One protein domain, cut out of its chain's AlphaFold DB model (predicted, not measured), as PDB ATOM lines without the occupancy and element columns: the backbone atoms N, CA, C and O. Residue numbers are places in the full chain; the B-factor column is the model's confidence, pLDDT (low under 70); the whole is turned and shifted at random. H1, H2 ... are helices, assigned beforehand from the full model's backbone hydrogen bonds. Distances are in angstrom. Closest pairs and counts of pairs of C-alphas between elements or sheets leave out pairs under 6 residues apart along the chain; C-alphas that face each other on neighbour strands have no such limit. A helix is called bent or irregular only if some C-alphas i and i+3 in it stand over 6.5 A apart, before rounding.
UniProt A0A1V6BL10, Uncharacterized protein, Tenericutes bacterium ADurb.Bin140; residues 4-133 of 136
ATOM      1  N   SER A   4      51.308-130.187  30.244       85.88
ATOM      2  CA  SER A   4      50.758-130.497  31.566       85.88
ATOM      3  C   SER A   4      51.772-131.197  32.476       85.88
ATOM      4  O   SER A   4      51.874-130.851  33.652       85.88
ATOM      5  N   THR A   5      52.559-132.130  31.935       88.31
ATOM      6  CA  THR A   5      53.609-132.839  32.674       88.31
ATOM      7  C   THR A   5      54.778-131.913  33.008       88.31
ATOM      8  O   THR A   5      55.246-131.934  34.142       88.31
ATOM      9  N   LYS A   6      55.209-131.046  32.077       88.62
ATOM     10  CA  LYS A   6      56.249-130.031  32.350       88.62
ATOM     11  C   LYS A   6      55.836-129.118  33.504       88.62
ATOM     12  O   LYS A   6      56.579-128.963  34.466       88.62
ATOM     13  N   ILE A   7      54.624-128.566  33.428       90.50
ATOM     14  CA  ILE A   7      54.072-127.659  34.440       90.50
ATOM     15  C   ILE A   7      53.981-128.350  35.804       90.50
ATOM     16  O   ILE A   7      54.329-127.747  36.818       90.50
ATOM     17  N   PHE A   8      53.521-129.604  35.836       90.62
ATOM     18  CA  PHE A   8      53.474-130.400  37.062       90.62
ATOM     19  C   PHE A   8      54.868-130.570  37.676       90.62
ATOM     20  O   PHE A   8      55.049-130.272  38.852       90.62
ATOM     21  N   LEU A   9      55.857-130.991  36.882       91.81
ATOM     22  CA  LEU A   9      57.217-131.228  37.369       91.81
ATOM     23  C   LEU A   9      57.846-129.959  37.944       91.81
ATOM     24  O   LEU A   9      58.400-130.001  39.035       91.81
ATOM     25  N   ILE A  10      57.703-128.828  37.251       92.38
ATOM     26  CA  ILE A  10      58.266-127.549  37.696       92.38
ATOM     27  C   ILE A  10      57.617-127.099  38.999       92.38
ATOM     28  O   ILE A  10      58.325-126.791  39.951       92.38
ATOM     29  N   ARG A  11      56.280-127.124  39.086       91.00
ATOM     30  CA  ARG A  11      55.572-126.741  40.317       91.00
ATOM     31  C   ARG A  11      55.951-127.642  41.489       91.00
ATOM     32  O   ARG A  11      56.253-127.138  42.566       91.00
ATOM     33  N   SER A  12      55.977-128.957  41.281       92.44
ATOM     34  CA  SER A  12      56.351-129.924  42.319       92.44
ATOM     35  C   SER A  12      57.804-129.753  42.770       92.44
ATOM     36  O   SER A  12      58.075-129.798  43.970       92.44
ATOM     37  N   TRP A  13      58.722-129.498  41.833       93.44
ATOM     38  CA  TRP A  13      60.127-129.228  42.134       93.44
ATOM     39  C   TRP A  13      60.298-127.931  42.928       93.44
ATOM     40  O   TRP A  13      60.965-127.936  43.959       93.44
ATOM     41  N   THR A  14      59.640-126.844  42.520       92.38
ATOM     42  CA  THR A  14      59.695-125.564  43.239       92.38
ATOM     43  C   THR A  14      59.163-125.685  44.661       92.38
ATOM     44  O   THR A  14      59.782-125.156  45.581       92.38
ATOM     45  N   ILE A  15      58.058-126.412  44.860       90.31
ATOM     46  CA  ILE A  15      57.530-126.706  46.199       90.31
ATOM     47  C   ILE A  15      58.581-127.443  47.033       90.31
ATOM     48  O   ILE A  15      58.872-127.020  48.149       90.31
ATOM     49  N   GLY A  16      59.183-128.502  46.483       89.50
ATOM     50  CA  GLY A  16      60.230-129.264  47.166       89.50
ATOM     51  C   GLY A  16      61.418-128.394  47.575       89.50
ATOM     52  O   GLY A  16      61.799-128.375  48.743       89.50
ATOM     53  N   MET A  17      61.956-127.614  46.635       89.31
ATOM     54  CA  MET A  17      63.113-126.751  46.877       89.31
ATOM     55  C   MET A  17      62.830-125.649  47.893       89.31
ATOM     56  O   MET A  17      63.643-125.423  48.784       89.31
ATOM     57  N   ALA A  18      61.680-124.979  47.796       87.69
ATOM     58  CA  ALA A  18      61.304-123.926  48.732       87.69
ATOM     59  C   ALA A  18      61.211-124.448  50.170       87.69
ATOM     60  O   ALA A  18      61.696-123.800  51.095       87.69
ATOM     61  N   VAL A  19      60.617-125.631  50.352       85.94
ATOM     62  CA  VAL A  19      60.506-126.252  51.673       85.94
ATOM     63  C   VAL A  19      61.885-126.626  52.197       85.94
ATOM     64  O   VAL A  19      62.208-126.236  53.310       85.94
ATOM     65  N   VAL A  20      62.714-127.311  51.405       86.00
ATOM     66  CA  VAL A  20      64.064-127.714  51.830       86.00
ATOM     67  C   VAL A  20      64.902-126.496  52.219       86.00
ATOM     68  O   VAL A  20      65.422-126.448  53.327       86.00
ATOM     69  N   VAL A  21      64.986-125.480  51.358       81.81
ATOM     70  CA  VAL A  21      65.820-124.295  51.609       81.81
ATOM     71  C   VAL A  21      65.360-123.546  52.858       81.81
ATOM     72  O   VAL A  21      66.178-123.230  53.713       81.81
ATOM     73  N   VAL A  22      64.062-123.271  53.001       79.25
ATOM     74  CA  VAL A  22      63.572-122.438  54.110       79.25
ATOM     75  C   VAL A  22      63.491-123.216  55.426       79.25
ATOM     76  O   VAL A  22      63.708-122.634  56.490       79.25
ATOM     77  N   HIS A  23      63.227-124.525  55.382       75.44
ATOM     78  CA  HIS A  23      63.159-125.358  56.583       75.44
ATOM     79  C   HIS A  23      64.504-125.413  57.320       75.44
ATOM     80  O   HIS A  23      64.522-125.375  58.544       75.44
ATOM     81  N   TYR A  24      65.636-125.414  56.612       69.69
ATOM     82  CA  TYR A  24      66.953-125.434  57.260       69.69
ATOM     83  C   TYR A  24      67.438-124.072  57.777       69.69
ATOM     84  O   TYR A  24      68.456-124.018  58.461       69.69
ATOM     85  N   LEU A  25      66.736-122.971  57.479       68.06
ATOM     86  CA  LEU A  25      67.258-121.622  57.720       68.06
ATOM     87  C   LEU A  25      66.637-120.875  58.914       68.06
ATOM     88  O   LEU A  25      67.225-119.885  59.338       68.06
ATOM     89  N   MET A  26      65.469-121.261  59.458       64.25
ATOM     90  CA  MET A  26      64.747-120.399  60.424       64.25
ATOM     91  C   MET A  26      63.924-121.144  61.489       64.25
ATOM     92  O   MET A  26      63.725-122.342  61.381       64.25
ATOM     93  N   GLY A  27      63.407-120.429  62.505       60.94
ATOM     94  CA  GLY A  27      62.460-120.940  63.521       60.94
ATOM     95  C   GLY A  27      60.966-120.698  63.212       60.94
ATOM     96  O   GLY A  27      60.105-121.427  63.694       60.94
ATOM     97  N   LEU A  28      60.637-119.729  62.343       67.56
ATOM     98  CA  LEU A  28      59.274-119.439  61.839       67.56
ATOM     99  C   LEU A  28      59.035-120.042  60.439       67.56
ATOM    100  O   LEU A  28      58.396-119.448  59.568       67.56
ATOM    101  N   GLN A  29      59.574-121.238  60.222       79.56
ATOM    102  CA  GLN A  29      59.774-121.867  58.910       79.56
ATOM    103  C   GLN A  29      58.527-121.841  58.018       79.56
ATOM    104  O   GLN A  29      58.606-121.471  56.856       79.56
ATOM    105  N   HIS A  30      57.355-122.163  58.563       82.88
ATOM    106  CA  HIS A  30      56.121-122.347  57.792       82.88
ATOM    107  C   HIS A  30      55.571-121.059  57.170       82.88
ATOM    108  O   HIS A  30      55.129-121.072  56.022       82.88
ATOM    109  N   LEU A  31      55.622-119.939  57.898       86.12
ATOM    110  CA  LEU A  31      55.198-118.645  57.360       86.12
ATOM    111  C   LEU A  31      56.156-118.195  56.252       86.12
ATOM    112  O   LEU A  31      55.715-117.765  55.187       86.12
ATOM    113  N   PHE A  32      57.461-118.360  56.472       88.00
ATOM    114  CA  PHE A  32      58.479-118.007  55.486       88.00
ATOM    115  C   PHE A  32      58.442-118.902  54.244       88.00
ATOM    116  O   PHE A  32      58.602-118.382  53.143       88.00
ATOM    117  N   ILE A  33      58.151-120.202  54.385       89.12
ATOM    118  CA  ILE A  33      57.904-121.101  53.246       89.12
ATOM    119  C   ILE A  33      56.741-120.553  52.415       89.12
ATOM    120  O   ILE A  33      56.860-120.437  51.197       89.12
ATOM    121  N   GLY A  34      55.641-120.162  53.067       90.81
ATOM    122  CA  GLY A  34      54.481-119.574  52.401       90.81
ATOM    123  C   GLY A  34      54.813-118.279  51.656       90.81
ATOM    124  O   GLY A  34      54.447-118.129  50.491       90.81
ATOM    125  N   ILE A  35      55.550-117.366  52.292       92.25
ATOM    126  CA  ILE A  35      55.974-116.098  51.678       92.25
ATOM    127  C   ILE A  35      56.892-116.355  50.478       92.25
ATOM    128  O   ILE A  35      56.649-115.830  49.389       92.25
ATOM    129  N   PHE A  36      57.917-117.189  50.654       92.38
ATOM    130  CA  PHE A  36      58.880-117.510  49.606       92.38
ATOM    131  C   PHE A  36      58.198-118.177  48.409       92.38
ATOM    132  O   PHE A  36      58.402-117.752  47.274       92.38
ATOM    133  N   LEU A  37      57.313-119.149  48.650       93.00
ATOM    134  CA  LEU A  37      56.515-119.774  47.596       93.00
ATOM    135  C   LEU A  37      55.607-118.777  46.883       93.00
ATOM    136  O   LEU A  37      55.505-118.836  45.660       93.00
ATOM    137  N   GLY A  38      54.978-117.844  47.599       93.38
ATOM    138  CA  GLY A  38      54.134-116.823  46.981       93.38
ATOM    139  C   GLY A  38      54.915-115.906  46.035       93.38
ATOM    140  O   GLY A  38      54.469-115.648  44.913       93.38
ATOM    141  N   ILE A  39      56.110-115.474  46.445       93.94
ATOM    142  CA  ILE A  39      57.010-114.660  45.616       93.94
ATOM    143  C   ILE A  39      57.507-115.477  44.420       93.94
ATOM    144  O   ILE A  39      57.318-115.068  43.273       93.94
ATOM    145  N   VAL A  40      58.092-116.654  44.658       94.00
ATOM    146  CA  VAL A  40      58.673-117.483  43.594       94.00
ATOM    147  C   VAL A  40      57.615-117.889  42.570       94.00
ATOM    148  O   VAL A  40      57.866-117.805  41.366       94.00
ATOM    149  N   ASN A  41      56.411-118.253  43.021       92.00
ATOM    150  CA  ASN A  41      55.323-118.587  42.109       92.00
ATOM    151  C   ASN A  41      54.946-117.405  41.218       92.00
ATOM    152  O   ASN A  41      54.837-117.574  40.010       92.00
ATOM    153  N   THR A  42      54.824-116.207  41.787       92.12
ATOM    154  CA  THR A  42      54.377-115.027  41.036       92.12
ATOM    155  C   THR A  42      55.404-114.555  40.013       92.12
ATOM    156  O   THR A  42      55.049-114.246  38.878       92.12
ATOM    157  N   PHE A  43      56.673-114.463  40.415       91.50
ATOM    158  CA  PHE A  43      57.707-113.820  39.603       91.50
ATOM    159  C   PHE A  43      58.418-114.779  38.649       91.50
ATOM    160  O   PHE A  43      58.879-114.347  37.598       91.50
ATOM    161  N   PHE A  44      58.489-116.070  38.983       91.31
ATOM    162  CA  PHE A  44      59.245-117.042  38.195       91.31
ATOM    163  C   PHE A  44      58.338-118.111  37.599       91.31
ATOM    164  O   PHE A  44      58.327-118.294  36.385       91.31
ATOM    165  N   ILE A  45      57.558-118.809  38.425       92.56
ATOM    166  CA  ILE A  45      56.834-120.002  37.964       92.56
ATOM    167  C   ILE A  45      55.665-119.647  37.060       92.56
ATOM    168  O   ILE A  45      55.511-120.260  36.009       92.56
ATOM    169  N   ASP A  46      54.852-118.664  37.431       89.19
ATOM    170  CA  ASP A  46      53.704-118.262  36.626       89.19
ATOM    171  C   ASP A  46      54.158-117.674  35.288       89.19
ATOM    172  O   ASP A  46      53.598-118.031  34.253       89.19
ATOM    173  N   TYR A  47      55.231-116.874  35.283       87.38
ATOM    174  CA  TYR A  47      55.834-116.383  34.043       87.38
ATOM    175  C   TYR A  47      56.364-117.530  33.171       87.38
ATOM    176  O   TYR A  47      56.016-117.627  31.997       87.38
ATOM    177  N   TYR A  48      57.121-118.460  33.758       88.62
ATOM    178  CA  TYR A  48      57.668-119.610  33.038       88.62
ATOM    179  C   TYR A  48      56.569-120.514  32.453       88.62
ATOM    180  O   TYR A  48      56.674-120.998  31.325       88.62
ATOM    181  N   ILE A  49      55.482-120.736  33.196       89.38
ATOM    182  CA  ILE A  49      54.321-121.498  32.721       89.38
ATOM    183  C   ILE A  49      53.638-120.785  31.558       89.38
ATOM    184  O   ILE A  49      53.207-121.450  30.614       89.38
ATOM    185  N   GLU A  50      53.537-119.461  31.610       87.75
ATOM    186  CA  GLU A  50      52.959-118.680  30.523       87.75
ATOM    187  C   GLU A  50      53.806-118.791  29.253       87.75
ATOM    188  O   GLU A  50      53.263-119.024  28.173       87.75
ATOM    189  N   THR A  51      55.134-118.765  29.380       87.50
ATOM    190  CA  THR A  51      56.053-119.035  28.266       87.50
ATOM    191  C   THR A  51      55.888-120.452  27.708       87.50
ATOM    192  O   THR A  51      55.888-120.621  26.492       87.50
ATOM    193  N   ILE A  52      55.678-121.479  28.547       88.06
ATOM    194  CA  ILE A  52      55.380-122.841  28.054       88.06
ATOM    195  C   ILE A  52      54.081-122.859  27.236       88.06
ATOM    196  O   ILE A  52      54.008-123.545  26.220       88.06
ATOM    197  N   ARG A  53      53.045-122.145  27.688       86.75
ATOM    198  CA  ARG A  53      51.703-122.192  27.085       86.75
ATOM    199  C   ARG A  53      51.575-121.365  25.815       86.75
ATOM    200  O   ARG A  53      50.885-121.783  24.892       86.75
ATOM    201  N   LEU A  54      52.178-120.181  25.799       86.94
ATOM    202  CA  LEU A  54      51.989-119.174  24.752       86.94
ATOM    203  C   LEU A  54      53.246-118.952  23.896       86.94
ATOM    204  O   LEU A  54      53.207-118.169  22.943       86.94
ATOM    205  N   GLY A  55      54.359-119.618  24.213       84.25
ATOM    206  CA  GLY A  55      55.641-119.414  23.543       84.25
ATOM    207  C   GLY A  55      56.107-117.961  23.659       84.25
ATOM    208  O   GLY A  55      56.030-117.351  24.725       84.25
ATOM    209  N   ASN A  56      56.520-117.375  22.532       76.94
ATOM    210  CA  ASN A  56      57.025-115.996  22.456       76.94
ATOM    211  C   ASN A  56      55.971-114.911  22.755       76.94
ATOM    212  O   ASN A  56      56.314-113.735  22.800       76.94
ATOM    213  N   ARG A  57      54.696-115.279  22.941       81.88
ATOM    214  CA  ARG A  57      53.625-114.350  23.342       81.88
ATOM    215  C   ARG A  57      53.437-114.263  24.861       81.88
ATOM    216  O   ARG A  57      52.560-113.537  25.318       81.88
ATOM    217  N   GLY A  58      54.203-115.027  25.644       75.50
ATOM    218  CA  GLY A  58      54.143-114.988  27.102       75.50
ATOM    219  C   GLY A  58      54.744-113.695  27.650       75.50
ATOM    220  O   GLY A  58      55.959-113.504  27.604       75.50
ATOM    221  N   GLU A  59      53.907-112.825  28.208       80.81
ATOM    222  CA  GLU A  59      54.344-111.585  28.848       80.81
ATOM    223  C   GLU A  59      54.082-111.606  30.352       80.81
ATOM    224  O   GLU A  59      53.039-112.061  30.830       80.81
ATOM    225  N   MET A  60      55.032-111.065  31.117       82.94
ATOM    226  CA  MET A  60      54.861-110.915  32.555       82.94
ATOM    227  C   MET A  60      53.789-109.848  32.838       82.94
ATOM    228  O   MET A  60      53.880-108.734  32.310       82.94
ATOM    229  N   PRO A  61      52.779-110.141  33.680       82.94
ATOM    230  CA  PRO A  61      51.782-109.150  34.059       82.94
ATOM    231  C   PRO A  61      52.451-107.956  34.753       82.94
ATOM    232  O   PRO A  61      53.391-108.122  35.526       82.94
ATOM    233  N   LYS A  62      51.950-106.744  34.490       89.25
ATOM    234  CA  LYS A  62      52.494-105.485  35.027       89.25
ATOM    235  C   LYS A  62      51.483-104.766  35.926       89.25
ATOM    236  O   LYS A  62      50.274-105.004  35.852       89.25
ATOM    237  N   GLY A  63      51.983-103.871  36.778       92.38
ATOM    238  CA  GLY A  63      51.173-102.969  37.604       92.38
ATOM    239  C   GLY A  63      50.220-103.693  38.560       92.38
ATOM    240  O   GLY A  63      50.603-104.637  39.249       92.38
ATOM    241  N   LYS A  64      48.953-103.260  38.596       92.25
ATOM    242  CA  LYS A  64      47.936-103.781  39.531       92.25
ATOM    243  C   LYS A  64      47.703-105.289  39.401       92.25
ATOM    244  O   LYS A  64      47.481-105.953  40.407       92.25
ATOM    245  N   LYS A  65      47.781-105.840  38.185       90.06
ATOM    246  CA  LYS A  65      47.575-107.278  37.946       90.06
ATOM    247  C   LYS A  65      48.680-108.119  38.589       90.06
ATOM    248  O   LYS A  65      48.388-109.156  39.170       90.06
ATOM    249  N   LEU A  66      49.929-107.649  38.534       92.12
ATOM    250  CA  LEU A  66      51.056-108.310  39.192       92.12
ATOM    251  C   LEU A  66      50.897-108.299  40.715       92.12
ATOM    252  O   LEU A  66      51.084-109.328  41.352       92.12
ATOM    253  N   LEU A  67      50.501-107.155  41.283       92.75
ATOM    254  CA  LEU A  67      50.257-107.025  42.723       92.75
ATOM    255  C   LEU A  67      49.118-107.933  43.196       92.75
ATOM    256  O   LEU A  67      49.247-108.576  44.234       92.75
ATOM    257  N   LEU A  68      48.031-108.025  42.425       94.50
ATOM    258  CA  LEU A  68      46.924-108.927  42.738       94.50
ATOM    259  C   LEU A  68      47.368-110.393  42.692       94.50
ATOM    260  O   LEU A  68      47.070-111.148  43.615       94.50
ATOM    261  N   ASN A  69      48.114-110.787  41.657       92.25
ATOM    262  CA  ASN A  69      48.658-112.141  41.549       92.25
ATOM    263  C   ASN A  69      49.603-112.457  42.713       92.25
ATOM    264  O   ASN A  69      49.511-113.538  43.286       92.25
ATOM    265  N   LEU A  70      50.458-111.506  43.100       95.12
ATOM    266  CA  LEU A  70      51.346-111.646  44.250       95.12
ATOM    267  C   LEU A  70      50.555-111.858  45.539       95.12
ATOM    268  O   LEU A  70      50.817-112.813  46.265       95.12
ATOM    269  N   ALA A  71      49.569-111.002  45.805       95.62
ATOM    270  CA  ALA A  71      48.729-111.105  46.992       95.62
ATOM    271  C   ALA A  71      47.982-112.447  47.043       95.62
ATOM    272  O   ALA A  71      47.962-113.097  48.087       95.62
ATOM    273  N   LEU A  72      47.426-112.900  45.915       94.94
ATOM    274  CA  LEU A  72      46.746-114.192  45.816       94.94
ATOM    275  C   LEU A  72      47.701-115.366  46.040       94.94
ATOM    276  O   LEU A  72      47.391-116.263  46.820       94.94
ATOM    277  N   ASN A  73      48.869-115.366  45.396       94.44
ATOM    278  CA  ASN A  73      49.857-116.431  45.553       94.44
ATOM    279  C   ASN A  73      50.416-116.483  46.982       94.44
ATOM    280  O   ASN A  73      50.602-117.578  47.515       94.44
ATOM    281  N   LEU A  74      50.644-115.329  47.618       95.94
ATOM    282  CA  LEU A  74      51.018-115.244  49.032       95.94
ATOM    283  C   LEU A  74      49.919-115.816  49.924       95.94
ATOM    284  O   LEU A  74      50.199-116.699  50.729       95.94
ATOM    285  N   LEU A  75      48.675-115.366  49.744       95.12
ATOM    286  CA  LEU A  75      47.534-115.834  50.523       95.12
ATOM    287  C   LEU A  75      47.389-117.355  50.421       95.12
ATOM    288  O   LEU A  75      47.399-118.035  51.440       95.12
ATOM    289  N   ILE A  76      47.341-117.899  49.201       93.31
ATOM    290  CA  ILE A  76      47.214-119.343  48.963       93.31
ATOM    291  C   ILE A  76      48.366-120.102  49.625       93.31
ATOM    292  O   ILE A  76      48.135-121.084  50.329       93.31
ATOM    293  N   SER A  77      49.605-119.648  49.426       93.81
ATOM    294  CA  SER A  77      50.785-120.348  49.933       93.81
ATOM    295  C   SER A  77      50.845-120.337  51.459       93.81
ATOM    296  O   SER A  77      51.118-121.375  52.062       93.81
ATOM    297  N   ILE A  78      50.546-119.201  52.092       93.62
ATOM    298  CA  ILE A  78      50.509-119.056  53.551       93.62
ATOM    299  C   ILE A  78      49.366-119.888  54.142       93.62
ATOM    300  O   ILE A  78      49.587-120.635  55.094       93.62
ATOM    301  N   THR A  79      48.166-119.827  53.556       94.00
ATOM    302  CA  THR A  79      47.019-120.632  53.995       94.00
ATOM    303  C   THR A  79      47.329-122.124  53.925       94.00
ATOM    304  O   THR A  79      47.066-122.837  54.891       94.00
ATOM    305  N   LEU A  80      47.939-122.604  52.835       93.25
ATOM    306  CA  LEU A  80      48.366-124.000  52.727       93.25
ATOM    307  C   LEU A  80      49.378-124.368  53.814       93.25
ATOM    308  O   LEU A  80      49.224-125.400  54.460       93.25
ATOM    309  N   CYS A  81      50.370-123.515  54.072       92.44
ATOM    310  CA  CYS A  81      51.359-123.771  55.119       92.44
ATOM    311  C   CYS A  81      50.719-123.865  56.512       92.44
ATOM    312  O   CYS A  81      51.059-124.764  57.284       92.44
ATOM    313  N   PHE A  82      49.764-122.988  56.829       91.12
ATOM    314  CA  PHE A  82      49.037-123.051  58.096       91.12
ATOM    315  C   PHE A  82      48.114-124.264  58.198       91.12
ATOM    316  O   PHE A  82      48.065-124.887  59.256       91.12
ATOM    317  N   LEU A  83      47.438-124.654  57.113       92.38
ATOM    318  CA  LEU A  83      46.642-125.883  57.077       92.38
ATOM    319  C   LEU A  83      47.505-127.115  57.354       92.38
ATOM    320  O   LEU A  83      47.134-127.951  58.173       92.38
ATOM    321  N   ILE A  84      48.683-127.208  56.734       90.94
ATOM    322  CA  ILE A  84      49.619-128.311  56.983       90.94
ATOM    323  C   ILE A  84      50.078-128.306  58.441       90.94
ATOM    324  O   ILE A  84      50.119-129.358  59.073       90.94
ATOM    325  N   ARG A  85      50.376-127.126  59.002       88.69
ATOM    326  CA  ARG A  85      50.760-127.000  60.413       88.69
ATOM    327  C   ARG A  85      49.650-127.464  61.355       88.69
ATOM    328  O   ARG A  85      49.945-128.129  62.344       88.69
ATOM    329  N   LEU A  86      48.399-127.135  61.044       90.44
ATOM    330  CA  LEU A  86      47.234-127.577  61.803       90.44
ATOM    331  C   LEU A  86      47.063-129.101  61.731       90.44
ATOM    332  O   LEU A  86      46.836-129.734  62.761       90.44
ATOM    333  N   ILE A  87      47.217-129.689  60.540       90.50
ATOM    334  CA  ILE A  87      47.168-131.143  60.339       90.50
ATOM    335  C   ILE A  87      48.264-131.826  61.158       90.50
ATOM    336  O   ILE A  87      47.968-132.742  61.919       90.50
ATOM    337  N   ASP A  88      49.511-131.359  61.059       87.44
ATOM    338  CA  ASP A  88      50.641-131.944  61.788       87.44
ATOM    339  C   ASP A  88      50.443-131.872  63.307       87.44
ATOM    340  O   ASP A  88      50.631-132.866  64.005       87.44
ATOM    341  N   TYR A  89      49.959-130.735  63.816       88.56
ATOM    342  CA  TYR A  89      49.594-130.600  65.226       88.56
ATOM    343  C   TYR A  89      48.505-131.602  65.645       88.56
ATOM    344  O   TYR A  89      48.597-132.205  66.715       88.56
ATOM    345  N   GLY A  90      47.494-131.821  64.798       89.75
ATOM    346  CA  GLY A  90      46.463-132.835  65.021       89.75
ATOM    347  C   GLY A  90      47.031-134.256  65.084       89.75
ATOM    348  O   GLY A  90      46.676-135.012  65.987       89.75
ATOM    349  N   LEU A  91      47.952-134.602  64.179       89.94
ATOM    350  CA  LEU A  91      48.613-135.911  64.146       89.94
ATOM    351  C   LEU A  91      49.490-136.149  65.382       89.94
ATOM    352  O   LEU A  91      49.443-137.239  65.954       89.94
ATOM    353  N   LEU A  92      50.239-135.133  65.822       89.19
ATOM    354  CA  LEU A  92      51.036-135.178  67.054       89.19
ATOM    355  C   LEU A  92      50.148-135.388  68.281       89.19
ATOM    356  O   LEU A  92      50.407-136.259  69.109       89.19
ATOM    357  N   LYS A  93      49.057-134.619  68.386       92.25
ATOM    358  CA  LYS A  93      48.101-134.741  69.492       92.25
ATOM    359  C   LYS A  93      47.445-136.124  69.531       92.25
ATOM    360  O   LYS A  93      47.204-136.653  70.612       92.25
ATOM    361  N   ALA A  94      47.180-136.710  68.366       92.25
ATOM    362  CA  ALA A  94      46.642-138.060  68.227       92.25
ATOM    363  C   ALA A  94      47.694-139.174  68.405       92.25
ATOM    364  O   ALA A  94      47.330-140.345  68.341       92.25
ATOM    365  N   LYS A  95      48.976-138.834  68.624       90.25
ATOM    366  CA  LYS A  95      50.111-139.773  68.697       90.25
ATOM    367  C   LYS A  95      50.253-140.673  67.458       90.25
ATOM    368  O   LYS A  95      50.751-141.787  67.555       90.25
ATOM    369  N   ILE A  96      49.808-140.195  66.292       88.38
ATOM    370  CA  ILE A  96      49.979-140.894  65.005       88.38
ATOM    371  C   ILE A  96      51.417-140.725  64.498       88.38
ATOM    372  O   ILE A  96      51.955-141.599  63.828       88.38
ATOM    373  N   VAL A  97      52.031-139.586  64.820       85.50
ATOM    374  CA  VAL A  97      53.431-139.276  64.524       85.50
ATOM    375  C   VAL A  97      54.128-138.847  65.809       85.50
ATOM    376  O   VAL A  97      53.527-138.177  66.647       85.50
ATOM    377  N   GLU A  98      55.391-139.233  65.957       79.12
ATOM    378  CA  GLU A  98      56.176-138.969  67.171       79.12
ATOM    379  C   GLU A  98      56.999-137.676  67.077       79.12
ATOM    380  O   GLU A  98      57.270-137.032  68.088       79.12
ATOM    381  N   ILE A  99      57.364-137.265  65.859       81.12
ATOM    382  CA  ILE A  99      58.225-136.106  65.596       81.12
ATOM    383  C   ILE A  99      57.424-135.047  64.844       81.12
ATOM    384  O   ILE A  99      56.678-135.363  63.913       81.12
ATOM    385  N   GLY A 100      57.578-133.779  65.241       67.88
ATOM    386  CA  GLY A 100      56.971-132.645  64.541       67.88
ATOM    387  C   GLY A 100      57.536-132.450  63.134       67.88
ATOM    388  O   GLY A 100      58.595-132.971  62.816       67.88
ATOM    389  N   ILE A 101      56.785-131.733  62.296       70.56
ATOM    390  CA  ILE A 101      57.032-131.466  60.863       70.56
ATOM    391  C   ILE A 101      58.429-131.831  60.344       70.56
ATOM    392  O   ILE A 101      59.389-131.081  60.504       70.56
ATOM    393  N   GLU A 102      58.484-132.928  59.594       80.44
ATOM    394  CA  GLU A 102      59.631-133.278  58.763       80.44
ATOM    395  C   GLU A 102      59.497-132.643  57.366       80.44
ATOM    396  O   GLU A 102      58.384-132.613  56.819       80.44
ATOM    397  N   PRO A 103      60.603-132.204  56.729       82.56
ATOM    398  CA  PRO A 103      60.579-131.585  55.401       82.56
ATOM    399  C   PRO A 103      59.822-132.415  54.363       82.56
ATOM    400  O   PRO A 103      58.970-131.896  53.646       82.56
ATOM    401  N   PHE A 104      60.081-133.724  54.313       84.38
ATOM    402  CA  PHE A 104      59.440-134.629  53.359       84.38
ATOM    403  C   PHE A 104      57.931-134.729  53.572       84.38
ATOM    404  O   PHE A 104      57.166-134.613  52.614       84.38
ATOM    405  N   ARG A 105      57.487-134.885  54.824       87.38
ATOM    406  CA  ARG A 105      56.059-134.932  55.159       87.38
ATOM    407  C   ARG A 105      55.368-133.618  54.802       87.38
ATOM    408  O   ARG A 105      54.279-133.634  54.231       87.38
ATOM    409  N   PHE A 106      56.024-132.488  55.060       88.44
ATOM    410  CA  PHE A 106      55.516-131.178  54.674       88.44
ATOM    411  C   PHE A 106      55.373-131.039  53.155       88.44
ATOM    412  O   PHE A 106      54.322-130.612  52.680       88.44
ATOM    413  N   ILE A 107      56.391-131.440  52.383       90.38
ATOM    414  CA  ILE A 107      56.359-131.425  50.912       90.38
ATOM    415  C   ILE A 107      55.195-132.274  50.397       90.38
ATOM    416  O   ILE A 107      54.434-131.813  49.545       90.38
ATOM    417  N   LEU A 108      55.026-133.486  50.933       90.50
ATOM    418  CA  LEU A 108      53.945-134.390  50.545       90.50
ATOM    419  C   LEU A 108      52.573-133.783  50.836       90.50
ATOM    420  O   LEU A 108      51.738-133.709  49.935       90.50
ATOM    421  N   PHE A 109      52.343-133.285  52.054       91.81
ATOM    422  CA  PHE A 109      51.076-132.643  52.402       91.81
ATOM    423  C   PHE A 109      50.807-131.402  51.556       91.81
ATOM    424  O   PHE A 109      49.683-131.227  51.086       91.81
ATOM    425  N   TYR A 110      51.824-130.580  51.286       92.00
ATOM    426  CA  TYR A 110      51.670-129.418  50.420       92.00
ATOM    427  C   TYR A 110      51.247-129.830  49.012       92.00
ATOM    428  O   TYR A 110      50.279-129.286  48.486       92.00
ATOM    429  N   GLN A 111      51.927-130.800  48.398       92.62
ATOM    430  CA  GLN A 111      51.580-131.264  47.055       92.62
ATOM    431  C   GLN A 111      50.174-131.876  47.013       92.62
ATOM    432  O   GLN A 111      49.394-131.529  46.125       92.62
ATOM    433  N   ILE A 112      49.819-132.722  47.987       93.31
ATOM    434  CA  ILE A 112      48.485-133.338  48.080       93.31
ATOM    435  C   ILE A 112      47.403-132.266  48.192       93.31
ATOM    436  O   ILE A 112      46.441-132.293  47.426       93.31
ATOM    437  N   LEU A 113      47.557-131.297  49.097       92.62
ATOM    438  CA  LEU A 113      46.574-130.230  49.277       92.62
ATOM    439  C   LEU A 113      46.500-129.329  48.046       92.62
ATOM    440  O   LEU A 113      45.410-129.052  47.551       92.62
ATOM    441  N   TYR A 114      47.644-128.909  47.511       90.62
ATOM    442  CA  TYR A 114      47.709-128.020  46.356       90.62
ATOM    443  C   TYR A 114      47.040-128.633  45.121       90.62
ATOM    444  O   TYR A 114      46.169-128.016  44.500       90.62
ATOM    445  N   TYR A 115      47.408-129.867  44.767       92.12
ATOM    446  CA  TYR A 115      46.834-130.550  43.611       92.12
ATOM    447  C   TYR A 115      45.411-131.050  43.877       92.12
ATOM    448  O   TYR A 115      44.575-130.976  42.975       92.12
ATOM    449  N   GLY A 116      45.106-131.485  45.102       89.81
ATOM    450  CA  GLY A 116      43.769-131.905  45.516       89.81
ATOM    451  C   GLY A 116      42.753-130.767  45.434       89.81
ATOM    452  O   GLY A 116      41.730-130.904  44.764       89.81
ATOM    453  N   ILE A 117      43.066-129.603  46.013       90.50
ATOM    454  CA  ILE A 117      42.220-128.402  45.928       90.50
ATOM    455  C   ILE A 117      42.048-127.978  44.469       90.50
ATOM    456  O   ILE A 117      40.930-127.713  44.028       90.50
ATOM    457  N   LYS A 118      43.126-127.979  43.677       87.88
ATOM    458  CA  LYS A 118      43.054-127.654  42.248       87.88
ATOM    459  C   LYS A 118      42.125-128.604  41.483       87.88
ATOM    460  O   LYS A 118      41.352-128.144  40.643       87.88
ATOM    461  N   ALA A 119      42.177-129.905  41.770       89.56
ATOM    462  CA  ALA A 119      41.297-130.895  41.158       89.56
ATOM    463  C   ALA A 119      39.827-130.649  41.539       89.56
ATOM    464  O   ALA A 119      38.968-130.612  40.655       89.56
ATOM    465  N   ILE A 120      39.548-130.386  42.818       90.31
ATOM    466  CA  ILE A 120      38.201-130.061  43.312       90.31
ATOM    467  C   ILE A 120      37.657-128.810  42.613       90.31
ATOM    468  O   ILE A 120      36.573-128.861  42.033       90.31
ATOM    469  N   ILE A 121      38.430-127.720  42.582       87.88
ATOM    470  CA  ILE A 121      38.039-126.475  41.906       87.88
ATOM    471  C   ILE A 121      37.763-126.734  40.424       87.88
ATOM    472  O   ILE A 121      36.737-126.298  39.906       87.88
ATOM    473  N   SER A 122      38.632-127.482  39.737       87.00
ATOM    474  CA  SER A 122      38.445-127.780  38.313       87.00
ATOM    475  C   SER A 122      37.140-128.532  38.035       87.00
ATOM    476  O   SER A 122      36.448-128.227  37.064       87.00
ATOM    477  N   ARG A 123      36.759-129.460  38.922       86.88
ATOM    478  CA  ARG A 123      35.511-130.219  38.819       86.88
ATOM    479  C   ARG A 123      34.293-129.338  39.083       86.88
ATOM    480  O   ARG A 123      33.321-129.425  38.341       86.88
ATOM    481  N   ILE A 124      34.358-128.462  40.087       88.75
ATOM    482  CA  ILE A 124      33.286-127.501  40.392       88.75
ATOM    483  C   ILE A 124      33.051-126.568  39.199       88.75
ATOM    484  O   ILE A 124      31.915-126.403  38.759       88.75
ATOM    485  N   VAL A 125      34.121-126.006  38.634       87.75
ATOM    486  CA  VAL A 125      34.037-125.100  37.480       87.75
ATOM    487  C   VAL A 125      33.474-125.815  36.253       87.75
ATOM    488  O   VAL A 125      32.628-125.249  35.561       87.75
ATOM    489  N   LYS A 126      33.900-127.057  35.987       84.56
ATOM    490  CA  LYS A 126      33.369-127.861  34.879       84.56
ATOM    491  C   LYS A 126      31.863-128.090  35.029       84.56
ATOM    492  O   LYS A 126      31.109-127.751  34.123       84.56
ATOM    493  N   ASN A 127      31.431-128.566  36.196       81.81
ATOM    494  CA  ASN A 127      30.019-128.824  36.477       81.81
ATOM    495  C   ASN A 127      29.164-127.549  36.404       81.81
ATOM    496  O   ASN A 127      27.992-127.611  36.049       81.81
ATOM    497  N   HIS A 128      29.723-126.388  36.761       76.00
ATOM    498  CA  HIS A 128      29.010-125.119  36.646       76.00
ATOM    499  C   HIS A 128      28.832-124.695  35.183       76.00
ATOM    500  O   HIS A 128      27.741-124.289  34.802       76.00
ATOM    501  N   LYS A 129      29.861-124.855  34.339       71.50
ATOM    502  CA  LYS A 129      29.757-124.560  32.901       71.50
ATOM    503  C   LYS A 129      28.720-125.436  32.193       71.50
ATOM    504  O   LYS A 129      27.932-124.906  31.422       71.50
ATOM    505  N   GLU A 130      28.682-126.732  32.502       70.38
ATOM    506  CA  GLU A 130      27.693-127.676  31.946       70.38
ATOM    507  C   GLU A 130      26.253-127.372  32.400       70.38
ATOM    508  O   GLU A 130      25.306-127.687  31.694       70.38
ATOM    509  N   LYS A 131      26.065-126.728  33.560       61.88
ATOM    510  CA  LYS A 131      24.739-126.283  34.021       61.88
ATOM    511  C   LYS A 131      24.274-124.967  33.393       61.88
ATOM    512  O   LYS A 131      23.072-124.733  33.336       61.88
ATOM    513  N   VAL A 132      25.200-124.095  32.992       60.47
ATOM    514  CA  VAL A 132      24.889-122.774  32.411       60.47
ATOM    515  C   VAL A 132      24.661-122.859  30.898       60.47
ATOM    516  O   VAL A 132      23.927-122.043  30.353       60.47
ATOM    517  N   ILE A 133      25.239-123.860  30.232       56.78
ATOM    518  CA  ILE A 133      24.983-124.183  28.826       56.78
ATOM    519  C   ILE A 133      24.273-125.543  28.817       56.78
ATOM    520  O   ILE A 133      24.948-126.569  28.719       56.78
TER     521      ILE A 133
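Overview. This is residues 4 to 133 of the 136 residues of an uncharacterized protein of Tenericutes bacterium ADurb.Bin140 (UniProt A0A1V6BL10). Four long helices are packed mostly crosswise: H1 and H2 make a helical hairpin, H3 crosses H2, and H4 folds back so that its first part packs on H1 and H3. Residues 116 to 133, of which 116 to 132 belong to H4, stand free and stick out as an arm. The printed part has 130 residues with four named helices, H1 to H4 in chain order, and no named strand; the class is all helix, with mostly crossed packing. It is only just compact, close to loose, with a radius of gyration of the C-alphas of 16.6 A and spans of 49 by 38 by 28 A.

Arrangement. H1, residues 4 to 23, touches H2, residues 29 to 57, in a hairpin at a shallow tilt of 26 degrees, opposite ways; the closest C-alphas, of His 23 and Gln 29, are 5.4 A apart. H2 touches H3, residues 64 to 93, with residues 30 to 42 alone, at a steep tilt of 45 degrees; the closest C-alphas are those of Gly 38 and Leu 74, 4.1 A. H3 touches H4, residues 103 to 132, at a steep tilt of 59 degrees, closest at the C-alphas of Ile 84 and Phe 109, 6.5 A. H4 touches H1 with residues 103 to 111 alone, at a steep tilt of 39 degrees, closest at the C-alphas of Gly 16 and Ile 107, 5.8 A. H1 and H3 are apart, as are H2 and H4. Every O i to N i+4 pair is within hydrogen-bond range in H1, H3 and H4; in H2 21 of 25 are.

Along the chain. H1 begins at C-alpha 4 (50.758, -130.497, 31.566) and is 28.4 A long. H2, 36.9 A, has a kink of 72 degrees near residue 51 and is irregular, with C-alphas 53 and 56 9.4 A apart. H3 is 43.1 A long; H4, 43.4 A, ends at C-alpha 132 (24.889, -122.774, 32.411).

Size, cuts and confidence. The C-alphas farthest apart, of Asn 56 and Lys 95, are 52.5 A apart. The printed part has no cut and no long link; the link from H1 to H2 is tight. Mean pLDDT of the printed part is 86.8, with residues 24 to 28, 100 and 131 to 133 under 70.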